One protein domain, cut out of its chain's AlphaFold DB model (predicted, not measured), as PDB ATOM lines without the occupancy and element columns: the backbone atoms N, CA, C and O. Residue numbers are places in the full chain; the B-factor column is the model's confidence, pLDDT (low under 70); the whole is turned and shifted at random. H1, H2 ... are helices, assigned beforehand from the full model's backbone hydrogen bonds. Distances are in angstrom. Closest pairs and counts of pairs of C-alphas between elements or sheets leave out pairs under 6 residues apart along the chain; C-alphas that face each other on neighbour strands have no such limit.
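Overview. This is residues 2 to 82 of the 114 residues of the protein "DDE Tnp4 domain-containing protein" of Solenopsis invicta (UniProt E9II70). Two long helices make a loose T, with H1 as the stem and H2 as the crossbar, which the last part of H1 meets near H2's middle. The unnamed first residues fold back beside the early part of H1, the link 38 to 50 runs from the end of H1 to the beginning of H2, and the tail 71 to 82 comes back from the far end of H2 past the last turns of H1. The printed part has 81 residues with two named helices, H1 then H2, and no named strand; its class is all helix. It is loose, with a radius of gyration of the C-alphas of 16.4 A, and spans 42 by 33 by 24 A.

Along the chain. After residues 2 to 11, H1 takes residues 12 to 37, from C-alpha 12 at (193.314, 256.041, 173.704), and is 37.6 A long from first to last C-alpha. H2 takes residues 51 to 70, is 28.8 A long, and ends with C-alpha 70 at (215.861, 278.531, 195.047).

Arrangement. H1 and H2 only just touch, with 3 pairs of C-alphas within 8 A. The closest C-alphas are those of Leu 34 and Thr 61, 7.1 A apart. H1 touches with residue 34 alone, and H2 with residues 61 to 65 alone. Their lines are about perpendicular, at 82 degrees. In both helices every O i to N i+4 pair is within hydrogen-bond range.

Size, cuts and confidence. The two C-alphas farthest apart, those of Ala 8 and Tyr 71, are 45.5 A apart. The link from H1 to H2, 13 residues, is long. Residues 22 to 27 of H1 stand free, and so do residues 66 to 72, of which 66 to 70 belong to H2. The printed part has no cut. Its mean pLDDT is 92.1, and no printed residue is under 70.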
ATOM      1  N   THR A   2     198.989 268.336 167.441       77.06
ATOM      2  CA  THR A   2     197.594 268.791 167.529       77.06
ATOM      3  C   THR A   2     196.785 267.800 168.372       77.06
ATOM      4  O   THR A   2     196.937 266.590 168.146       77.06
ATOM      5  N   PRO A   3     195.943 268.268 169.314       83.56
ATOM      6  CA  PRO A   3     194.991 267.421 170.030       83.56
ATOM      7  C   PRO A   3     194.090 266.615 169.083       83.56
ATOM      8  O   PRO A   3     193.819 267.042 167.958       83.56
ATOM      9  N   LYS A   4     193.608 265.459 169.549       87.38
ATOM     10  CA  LYS A   4     192.523 264.705 168.911       87.38
ATOM     11  C   LYS A   4     191.202 265.152 169.528       87.38
ATOM     12  O   LYS A   4     190.935 264.870 170.695       87.38
ATOM     13  N   LEU A   5     190.436 265.931 168.769       85.44
ATOM     14  CA  LEU A   5     189.138 266.449 169.195       85.44
ATOM     15  C   LEU A   5     188.049 265.400 168.944       85.44
ATOM     16  O   LEU A   5     188.141 264.654 167.973       85.44
ATOM     17  N   ASN A   6     187.001 265.404 169.773       89.00
ATOM     18  CA  ASN A   6     185.815 264.543 169.636       89.00
ATOM     19  C   ASN A   6     186.085 263.030 169.736       89.00
ATOM     20  O   ASN A   6     185.366 262.227 169.147       89.00
ATOM     21  N   GLU A   7     187.108 262.639 170.488       91.75
ATOM     22  CA  GLU A   7     187.374 261.236 170.809       91.75
ATOM     23  C   GLU A   7     186.397 260.722 171.875       91.75
ATOM     24  O   GLU A   7     185.996 261.465 172.776       91.75
ATOM     25  N   ALA A   8     186.021 259.444 171.788       92.69
ATOM     26  CA  ALA A   8     185.147 258.828 172.782       92.69
ATOM     27  C   ALA A   8     185.806 258.858 174.180       92.69
ATOM     28  O   ALA A   8     186.997 258.557 174.291       92.69
ATOM     29  N   PRO A   9     185.070 259.186 175.259       92.44
ATOM     30  CA  PRO A   9     185.627 259.184 176.610       92.44
ATOM     31  C   PRO A   9     186.261 257.835 176.962       92.44
ATOM     32  O   PRO A   9     185.660 256.786 176.739       92.44
ATOM     33  N   GLY A  10     187.479 257.867 177.505       89.94
ATOM     34  CA  GLY A  10     188.245 256.660 177.833       89.94
ATOM     35  C   GLY A  10     188.893 255.959 176.634       89.94
ATOM     36  O   GLY A  10     189.569 254.958 176.837       89.94
ATOM     37  N   SER A  11     188.734 256.465 175.404       93.94
ATOM     38  CA  SER A  11     189.519 255.970 174.271       93.94
ATOM     39  C   SER A  11     190.997 256.360 174.419       93.94
ATOM     40  O   SER A  11     191.309 257.379 175.050       93.94
ATOM     41  N   PRO A  12     191.914 255.638 173.756       94.56
ATOM     42  CA  PRO A  12     193.314 256.041 173.704       94.56
ATOM     43  C   PRO A  12     193.539 257.462 173.187       94.56
ATOM     44  O   PRO A  12     194.377 258.202 173.706       94.56
ATOM     45  N   GLY A  13     192.746 257.884 172.199       93.88
ATOM     46  CA  GLY A  13     192.782 259.245 171.675       93.88
ATOM     47  C   GLY A  13     192.393 260.290 172.724       93.88
ATOM     48  O   GLY A  13     193.043 261.335 172.814       93.88
ATOM     49  N   ALA A  14     191.383 260.000 173.551       94.06
ATOM     50  CA  ALA A  14     190.961 260.884 174.635       94.06
ATOM     51  C   ALA A  14     192.032 260.997 175.734       94.06
ATOM     52  O   ALA A  14     192.381 262.113 176.125       94.06
ATOM     53  N   LEU A  15     192.612 259.870 176.168       94.00
ATOM     54  CA  LEU A  15     193.688 259.839 177.169       94.00
ATOM     55  C   LEU A  15     194.941 260.585 176.687       94.00
ATOM     56  O   LEU A  15     195.526 261.384 177.424       94.00
ATOM     57  N   TYR A  16     195.319 260.386 175.422       94.31
ATOM     58  CA  TYR A  16     196.394 261.143 174.786       94.31
ATOM     59  C   TYR A  16     196.107 262.645 174.791       94.31
ATOM     60  O   TYR A  16     196.973 263.433 175.171       94.31
ATOM     61  N   THR A  17     194.905 263.058 174.375       94.12
ATOM     62  CA  THR A  17     194.534 264.477 174.324       94.12
ATOM     63  C   THR A  17     194.584 265.111 175.708       94.12
ATOM     64  O   THR A  17     195.136 266.202 175.847       94.12
ATOM     65  N   GLU A  18     194.085 264.432 176.740       92.81
ATOM     66  CA  GLU A  18     194.142 264.928 178.115       92.81
ATOM     67  C   GLU A  18     195.591 265.130 178.588       92.81
ATOM     68  O   GLU A  18     195.956 266.214 179.062       92.81
ATOM     69  N   ALA A  19     196.444 264.117 178.409       93.06
ATOM     70  CA  ALA A  19     197.858 264.199 178.766       93.06
ATOM     71  C   ALA A  19     198.580 265.302 177.976       93.06
ATOM     72  O   ALA A  19     199.361 266.075 178.538       93.06
ATOM     73  N   HIS A  20     198.282 265.415 176.681       92.44
ATOM     74  CA  HIS A  20     198.858 266.419 175.798       92.44
ATOM     75  C   HIS A  20     198.477 267.844 176.218       92.44
ATOM     76  O   HIS A  20     199.354 268.704 176.321       92.44
ATOM     77  N   VAL A  21     197.195 268.096 176.500       92.19
ATOM     78  CA  VAL A  21     196.708 269.400 176.974       92.19
ATOM     79  C   VAL A  21     197.377 269.765 178.294       92.19
ATOM     80  O   VAL A  21     197.914 270.863 178.424       92.19
ATOM     81  N   ARG A  22     197.438 268.830 179.248       93.06
ATOM     82  CA  ARG A  22     198.082 269.052 180.549       93.06
ATOM     83  C   ARG A  22     199.560 269.423 180.406       93.06
ATOM     84  O   ARG A  22     200.020 270.389 181.020       93.06
ATOM     85  N   ALA A  23     200.296 268.688 179.571       93.00
ATOM     86  CA  ALA A  23     201.698 268.972 179.283       93.00
ATOM     87  C   ALA A  23     201.872 270.349 178.621       93.00
ATOM     88  O   ALA A  23     202.726 271.132 179.043       93.00
ATOM     89  N   ARG A  24     201.023 270.680 177.638       92.25
ATOM     90  CA  ARG A  24     201.040 271.975 176.948       92.25
ATOM     91  C   ARG A  24     200.778 273.127 177.917       92.25
ATOM     92  O   ARG A  24     201.584 274.049 177.954       92.25
ATOM     93  N   CYS A  25     199.752 273.043 178.767       92.00
ATOM     94  CA  CYS A  25     199.470 274.071 179.774       92.00
ATOM     95  C   CYS A  25     200.664 274.319 180.711       92.00
ATOM     96  O   CYS A  25     200.964 275.464 181.051       92.00
ATOM     97  N   CYS A  26     201.366 273.260 181.125       93.38
ATOM     98  CA  CYS A  26     202.551 273.379 181.975       93.38
ATOM     99  C   CYS A  26     203.713 274.084 181.257       93.38
ATOM    100  O   CYS A  26     204.306 275.026 181.795       93.38
ATOM    101  N   ILE A  27     204.012 273.660 180.026       92.69
ATOM    102  CA  ILE A  27     205.121 274.200 179.233       92.69
ATOM    103  C   ILE A  27     204.840 275.645 178.815       92.69
ATOM    104  O   ILE A  27     205.707 276.497 178.981       92.69
ATOM    105  N   GLU A  28     203.637 275.960 178.338       92.69
ATOM    106  CA  GLU A  28     203.272 277.319 177.920       92.69
ATOM    107  C   GLU A  28     203.339 278.310 179.079       92.69
ATOM    108  O   GLU A  28     203.892 279.398 178.930       92.69
ATOM    109  N   ARG A  29     202.860 277.910 180.264       91.88
ATOM    110  CA  ARG A  29     202.987 278.728 181.473       91.88
ATOM    111  C   ARG A  29     204.451 278.958 181.840       91.88
ATOM    112  O   ARG A  29     204.829 280.089 182.126       91.88
ATOM    113  N   THR A  30     205.278 277.913 181.786       92.25
ATOM    114  CA  THR A  30     206.724 278.012 182.048       92.25
ATOM    115  C   THR A  30     207.411 278.960 181.065       92.25
ATOM    116  O   THR A  30     208.166 279.838 181.479       92.25
ATOM    117  N   ILE A  31     207.111 278.843 179.770       92.69
ATOM    118  CA  ILE A  31     207.653 279.726 178.730       92.69
ATOM    119  C   ILE A  31     207.217 281.175 178.969       92.69
ATOM    120  O   ILE A  31     208.047 282.076 178.880       92.69
ATOM    121  N   GLY A  32     205.950 281.411 179.315       93.06
ATOM    122  CA  GLY A  32     205.451 282.752 179.621       93.06
ATOM    123  C   GLY A  32     206.138 283.381 180.841       93.06
ATOM    124  O   GLY A  32     206.496 284.557 180.798       93.06
ATOM    125  N   VAL A  33     206.411 282.602 181.894       93.81
ATOM    126  CA  VAL A  33     207.202 283.059 183.057       93.81
ATOM    127  C   VAL A  33     208.639 283.397 182.650       93.81
ATOM    128  O   VAL A  33     209.158 284.448 183.031       93.81
ATOM    129  N   LEU A  34     209.286 282.542 181.849       94.88
ATOM    130  CA  LEU A  34     210.644 282.791 181.360       94.88
ATOM    131  C   LEU A  34     210.709 284.058 180.503       94.88
ATOM    132  O   LEU A  34     211.583 284.886 180.734       94.88
ATOM    133  N   LYS A  35     209.777 284.254 179.565       93.06
ATOM    134  CA  LYS A  35     209.713 285.463 178.728       93.06
ATOM    135  C   LYS A  35     209.353 286.723 179.528       93.06
ATOM    136  O   LYS A  35     209.845 287.804 179.206       93.06
ATOM    137  N   GLY A  36     208.540 286.588 180.580       92.62
ATOM    138  CA  GLY A  36     208.221 287.675 181.510       92.62
ATOM    139  C   GLY A  36     209.446 288.142 182.295       92.62
ATOM    140  O   GLY A  36     209.722 289.340 182.373       92.62
ATOM    141  N   ARG A  37     210.240 287.194 182.806       94.62
ATOM    142  CA  ARG A  37     211.478 287.480 183.545       94.62
ATOM    143  C   ARG A  37     212.617 287.941 182.632       94.62
ATOM    144  O   ARG A  37     213.332 288.886 182.962       94.62
ATOM    145  N   TRP A  38     212.781 287.301 181.478       94.12
ATOM    146  CA  TRP A  38     213.915 287.487 180.576       94.12
ATOM    147  C   TRP A  38     213.455 288.078 179.244       94.12
ATOM    148  O   TRP A  38     213.105 287.368 178.301       94.12
ATOM    149  N   ARG A  39     213.510 289.411 179.136       91.38
ATOM    150  CA  ARG A  39     213.053 290.142 177.937       91.38
ATOM    151  C   ARG A  39     213.781 289.746 176.647       91.38
ATOM    152  O   ARG A  39     213.228 289.953 175.572       91.38
ATOM    153  N   CYS A  40     214.986 289.178 176.739       92.38
ATOM    154  CA  CYS A  40     215.726 288.651 175.588       92.38
ATOM    155  C   CYS A  40     215.036 287.456 174.904       92.38
ATOM    156  O   CYS A  40     215.374 287.148 173.770       92.38
ATOM    157  N   LEU A  41     214.070 286.803 175.561       92.75
ATOM    158  CA  LEU A  41     213.304 285.689 174.996       92.75
ATOM    159  C   LEU A  41     211.989 286.118 174.326       92.75
ATOM    160  O   LEU A  41     211.271 285.270 173.793       92.75
ATOM    161  N   ARG A  42     211.619 287.401 174.398       91.00
ATOM    162  CA  ARG A  42     210.342 287.886 173.859       91.00
ATOM    163  C   ARG A  42     210.388 288.042 172.338       91.00
ATOM    164  O   ARG A  42     211.426 288.422 171.788       91.00
ATOM    165  N   LYS A  43     209.242 287.842 171.674       84.56
ATOM    166  CA  LYS A  43     209.082 288.018 170.218       84.56
ATOM    167  C   LYS A  43     209.600 289.372 169.719       84.56
ATOM    168  O   LYS A  43     210.255 289.399 168.685       84.56
ATOM    169  N   GLU A  44     209.388 290.472 170.451       85.00
ATOM    170  CA  GLU A  44     209.786 291.814 169.977       85.00
ATOM    171  C   GLU A  44     211.299 292.046 169.992       85.00
ATOM    172  O   GLU A  44     211.786 293.006 169.397       85.00
ATOM    173  N   ARG A  45     212.052 291.209 170.713       80.69
ATOM    174  CA  ARG A  45     213.515 291.284 170.755       80.69
ATOM    175  C   ARG A  45     214.166 290.265 169.841       80.69
ATOM    176  O   ARG A  45     215.241 290.570 169.335       80.69
ATOM    177  N   GLY A  46     213.498 289.131 169.611       75.12
ATOM    178  CA  GLY A  46     213.981 288.043 168.771       75.12
ATOM    179  C   GLY A  46     215.311 287.463 169.264       75.12
ATOM    180  O   GLY A  46     216.120 288.117 169.915       75.12
ATOM    181  N   LEU A  47     215.583 286.206 168.934       84.94
ATOM    182  CA  LEU A  47     216.939 285.673 169.051       84.94
ATOM    183  C   LEU A  47     217.554 285.696 167.654       84.94
ATOM    184  O   LEU A  47     217.454 284.725 166.912       84.94
ATOM    185  N   HIS A  48     218.168 286.825 167.285       87.88
ATOM    186  CA  HIS A  48     218.892 286.999 166.016       87.88
ATOM    187  C   HIS A  48     220.269 286.316 166.052       87.88
ATOM    188  O   HIS A  48     221.297 286.915 165.743       87.88
ATOM    189  N   TYR A  49     220.281 285.057 166.478       91.12
ATOM    190  CA  TYR A  49     221.467 284.230 166.633       91.12
ATOM    191  C   TYR A  49     221.283 282.922 165.876       91.12
ATOM    192  O   TYR A  49     220.160 282.506 165.588       91.12
ATOM    193  N   LEU A  50     222.397 282.249 165.598       95.00
ATOM    194  CA  LEU A  50     222.348 280.874 165.122       95.00
ATOM    195  C   LEU A  50     221.601 279.986 166.139       95.00
ATOM    196  O   LEU A  50     221.705 280.243 167.348       95.00
ATOM    197  N   PRO A  51     220.862 278.954 165.687       94.81
ATOM    198  CA  PRO A  51     220.064 278.094 166.564       94.81
ATOM    199  C   PRO A  51     220.849 277.517 167.747       94.81
ATOM    200  O   PRO A  51     220.327 277.431 168.858       94.81
ATOM    201  N   GLU A  52     222.120 277.182 167.535       96.19
ATOM    202  CA  GLU A  52     223.014 276.636 168.554       96.19
ATOM    203  C   GLU A  52     223.227 277.641 169.693       96.19
ATOM    204  O   GLU A  52     223.113 277.297 170.869       96.19
ATOM    205  N   PHE A  53     223.476 278.908 169.355       95.50
ATOM    206  CA  PHE A  53     223.696 279.961 170.345       95.50
ATOM    207  C   PHE A  53     222.390 280.415 171.006       95.50
ATOM    208  O   PHE A  53     222.358 280.660 172.212       95.50
ATOM    209  N   ALA A  54     221.287 280.457 170.253       95.19
ATOM    210  CA  ALA A  54     219.957 280.686 170.814       95.19
ATOM    211  C   ALA A  54     219.614 279.636 171.888       95.19
ATOM    212  O   ALA A  54     219.108 279.988 172.956       95.19
ATOM    213  N   GLY A  55     219.971 278.367 171.659       95.44
ATOM    214  CA  GLY A  55     219.836 277.296 172.647       95.44
ATOM    215  C   GLY A  55     220.638 277.544 173.930       95.44
ATOM    216  O   GLY A  55     220.131 277.309 175.027       95.44
ATOM    217  N   LEU A  56     221.858 278.085 173.821       97.50
ATOM    218  CA  LEU A  56     222.666 278.460 174.990       97.50
ATOM    219  C   LEU A  56     222.011 279.579 175.808       97.50
ATOM    220  O   LEU A  56     221.983 279.495 177.037       97.50
ATOM    221  N   ILE A  57     221.442 280.590 175.144       96.31
ATOM    222  CA  ILE A  57     220.704 281.667 175.819       96.31
ATOM    223  C   ILE A  57     219.509 281.087 176.581       96.31
ATOM    224  O   ILE A  57     219.349 281.368 177.768       96.31
ATOM    225  N   VAL A  58     218.709 280.226 175.942       95.81
ATOM    226  CA  VAL A  58     217.571 279.558 176.597       95.81
ATOM    227  C   VAL A  58     218.035 278.760 177.821       95.81
ATOM    228  O   VAL A  58     217.493 278.943 178.912       95.81
ATOM    229  N   ASN A  59     219.087 277.951 177.700       97.50
ATOM    230  CA  ASN A  59     219.627 277.184 178.827       97.50
ATOM    231  C   ASN A  59     220.073 278.081 179.989       97.50
ATOM    232  O   ASN A  59     219.730 277.809 181.141       97.50
ATOM    233  N   ALA A  60     220.779 279.177 179.697       97.75
ATOM    234  CA  ALA A  60     221.189 280.143 180.711       97.75
ATOM    235  C   ALA A  60     219.976 280.737 181.446       97.75
ATOM    236  O   ALA A  60     219.972 280.805 182.675       97.75
ATOM    237  N   THR A  61     218.907 281.091 180.724       96.19
ATOM    238  CA  THR A  61     217.680 281.615 181.347       96.19
ATOM    239  C   THR A  61     216.979 280.602 182.254       96.19
ATOM    240  O   THR A  61     216.450 280.996 183.296       96.19
ATOM    241  N   CYS A  62     217.020 279.306 181.921       96.94
ATOM    242  CA  CYS A  62     216.492 278.233 182.768       96.94
ATOM    243  C   CYS A  62     217.316 278.063 184.052       96.94
ATOM    244  O   CYS A  62     216.747 277.969 185.139       96.94
ATOM    245  N   VAL A  63     218.650 278.076 183.952       98.12
ATOM    246  CA  VAL A  63     219.542 277.995 185.124       98.12
ATOM    247  C   VAL A  63     219.312 279.182 186.056       98.12
ATOM    248  O   VAL A  63     219.089 278.995 187.252       98.12
ATOM    249  N   LEU A  64     219.291 280.401 185.514       97.44
ATOM    250  CA  LEU A  64     219.035 281.613 186.295       97.44
ATOM    251  C   LEU A  64     217.631 281.617 186.914       97.44
ATOM    252  O   LEU A  64     217.462 282.067 188.045       97.44
ATOM    253  N   HIS A  65     216.626 281.091 186.206       96.19
ATOM    254  CA  HIS A  65     215.286 280.916 186.761       96.19
ATOM    255  C   HIS A  65     215.296 279.962 187.961       96.19
ATOM    256  O   HIS A  65     214.751 280.304 189.007       96.19
ATOM    257  N   ASN A  66     215.966 278.813 187.857       96.56
ATOM    258  CA  ASN A  66     216.066 277.856 188.960       96.56
ATOM    259  C   ASN A  66     216.779 278.454 190.180       96.56
ATOM    260  O   ASN A  66     216.331 278.248 191.306       96.56
ATOM    261  N   ILE A  67     217.837 279.244 189.964       97.94
ATOM    262  CA  ILE A  67     218.504 280.004 191.032       97.94
ATOM    263  C   ILE A  67     217.511 280.975 191.685       97.94
ATOM    264  O   ILE A  67     217.387 280.997 192.905       97.94
ATOM    265  N   ALA A  68     216.747 281.729 190.893       96.44
ATOM    266  CA  ALA A  68     215.742 282.649 191.420       96.44
ATOM    267  C   ALA A  68     214.679 281.926 192.269       96.44
ATOM    268  O   ALA A  68     214.353 282.392 193.360       96.44
ATOM    269  N   LYS A  69     214.191 280.760 191.821       95.12
ATOM    270  CA  LYS A  69     213.253 279.930 192.595       95.12
ATOM    271  C   LYS A  69     213.873 279.414 193.891       95.12
ATOM    272  O   LYS A  69     213.196 279.424 194.913       95.12
ATOM    273  N   HIS A  70     215.140 279.001 193.862       97.62
ATOM    274  CA  HIS A  70     215.861 278.531 195.047       97.62
ATOM    275  C   HIS A  70     215.942 279.607 196.138       97.62
ATOM    276  O   HIS A  70     215.735 279.307 197.309       97.62
ATOM    277  N   TYR A  71     216.166 280.863 195.749       98.06
ATOM    278  CA  TYR A  71     216.207 282.004 196.670       98.06
ATOM    279  C   TYR A  71     214.834 282.638 196.949       98.06
ATOM    280  O   TYR A  71     214.770 283.707 197.550       98.06
ATOM    281  N   GLY A  72     213.733 282.014 196.518       95.94
ATOM    282  CA  GLY A  72     212.381 282.513 196.785       95.94
ATOM    283  C   GLY A  72     212.050 283.839 196.094       95.94
ATOM    284  O   GLY A  72     211.148 284.543 196.538       95.94
ATOM    285  N   ILE A  73     212.756 284.190 195.015       95.88
ATOM    286  CA  ILE A  73     212.448 285.393 194.237       95.88
ATOM    287  C   ILE A  73     211.080 285.201 193.578       95.88
ATOM    288  O   ILE A  73     210.868 284.227 192.847       95.88
ATOM    289  N   GLU A  74     210.178 286.151 193.812       91.62
ATOM    290  CA  GLU A  74     208.829 286.137 193.253       91.62
ATOM    291  C   GLU A  74     208.844 286.018 191.725       91.62
ATOM    292  O   GLU A  74     209.777 286.453 191.036       91.62
ATOM    293  N   ASP A  75     207.810 285.365 191.194       84.81
ATOM    294  CA  ASP A  75     207.632 285.248 189.756       84.81
ATOM    295  C   ASP A  75     207.117 286.558 189.167       84.81
ATOM    296  O   ASP A  75     206.314 287.270 189.764       84.81
ATOM    297  N   VAL A  76     207.625 286.878 187.980       89.00
ATOM    298  CA  VAL A  76     207.204 288.053 187.217       89.00
ATOM    299  C   VAL A  76     205.890 287.727 186.507       89.00
ATOM    300  O   VAL A  76     205.582 286.556 186.269       89.00
ATOM    301  N   GLU A  77     205.133 288.760 186.144       89.12
ATOM    302  CA  GLU A  77     203.929 288.617 185.329       89.12
ATOM    303  C   GLU A  77     204.192 287.734 184.096       89.12
ATOM    304  O   GLU A  77     205.197 287.885 183.392       89.12
ATOM    305  N   ILE A  78     203.285 286.781 183.858       89.81
ATOM    306  CA  ILE A  78     203.375 285.853 182.731       89.81
ATOM    307  C   ILE A  78     203.244 286.655 181.443       89.81
ATOM    308  O   ILE A  78     202.190 287.221 181.160       89.81
ATOM    309  N   TYR A  79     204.293 286.634 180.626       90.75
ATOM    310  CA  TYR A  79     204.243 287.253 179.315       90.75
ATOM    311  C   TYR A  79     203.405 286.397 178.360       90.75
ATOM    312  O   TYR A  79     203.704 285.220 178.134       90.75
ATOM    313  N   ARG A  80     202.348 286.999 177.815       88.06
ATOM    314  CA  ARG A  80     201.467 286.408 176.806       88.06
ATOM    315  C   ARG A  80     201.734 287.106 175.479       88.06
ATOM    316  O   ARG A  80     201.685 288.328 175.413       88.06
ATOM    317  N   GLU A  81     202.052 286.326 174.455       81.75
ATOM    318  CA  GLU A  81     202.180 286.830 173.088       81.75
ATOM    319  C   GLU A  81     200.815 286.759 172.412       81.75
ATOM    320  O   GLU A  81     200.144 285.726 172.496       81.75
ATOM    321  N   ASP A  82     200.431 287.827 171.718       78.62
ATOM    322  CA  ASP A  82     199.301 287.778 170.800       78.62
ATOM    323  C   ASP A  82     199.665 286.830 169.651       78.62
ATOM    324  O   ASP A  82     200.650 287.028 168.926       78.62
TER     325      ASP A  82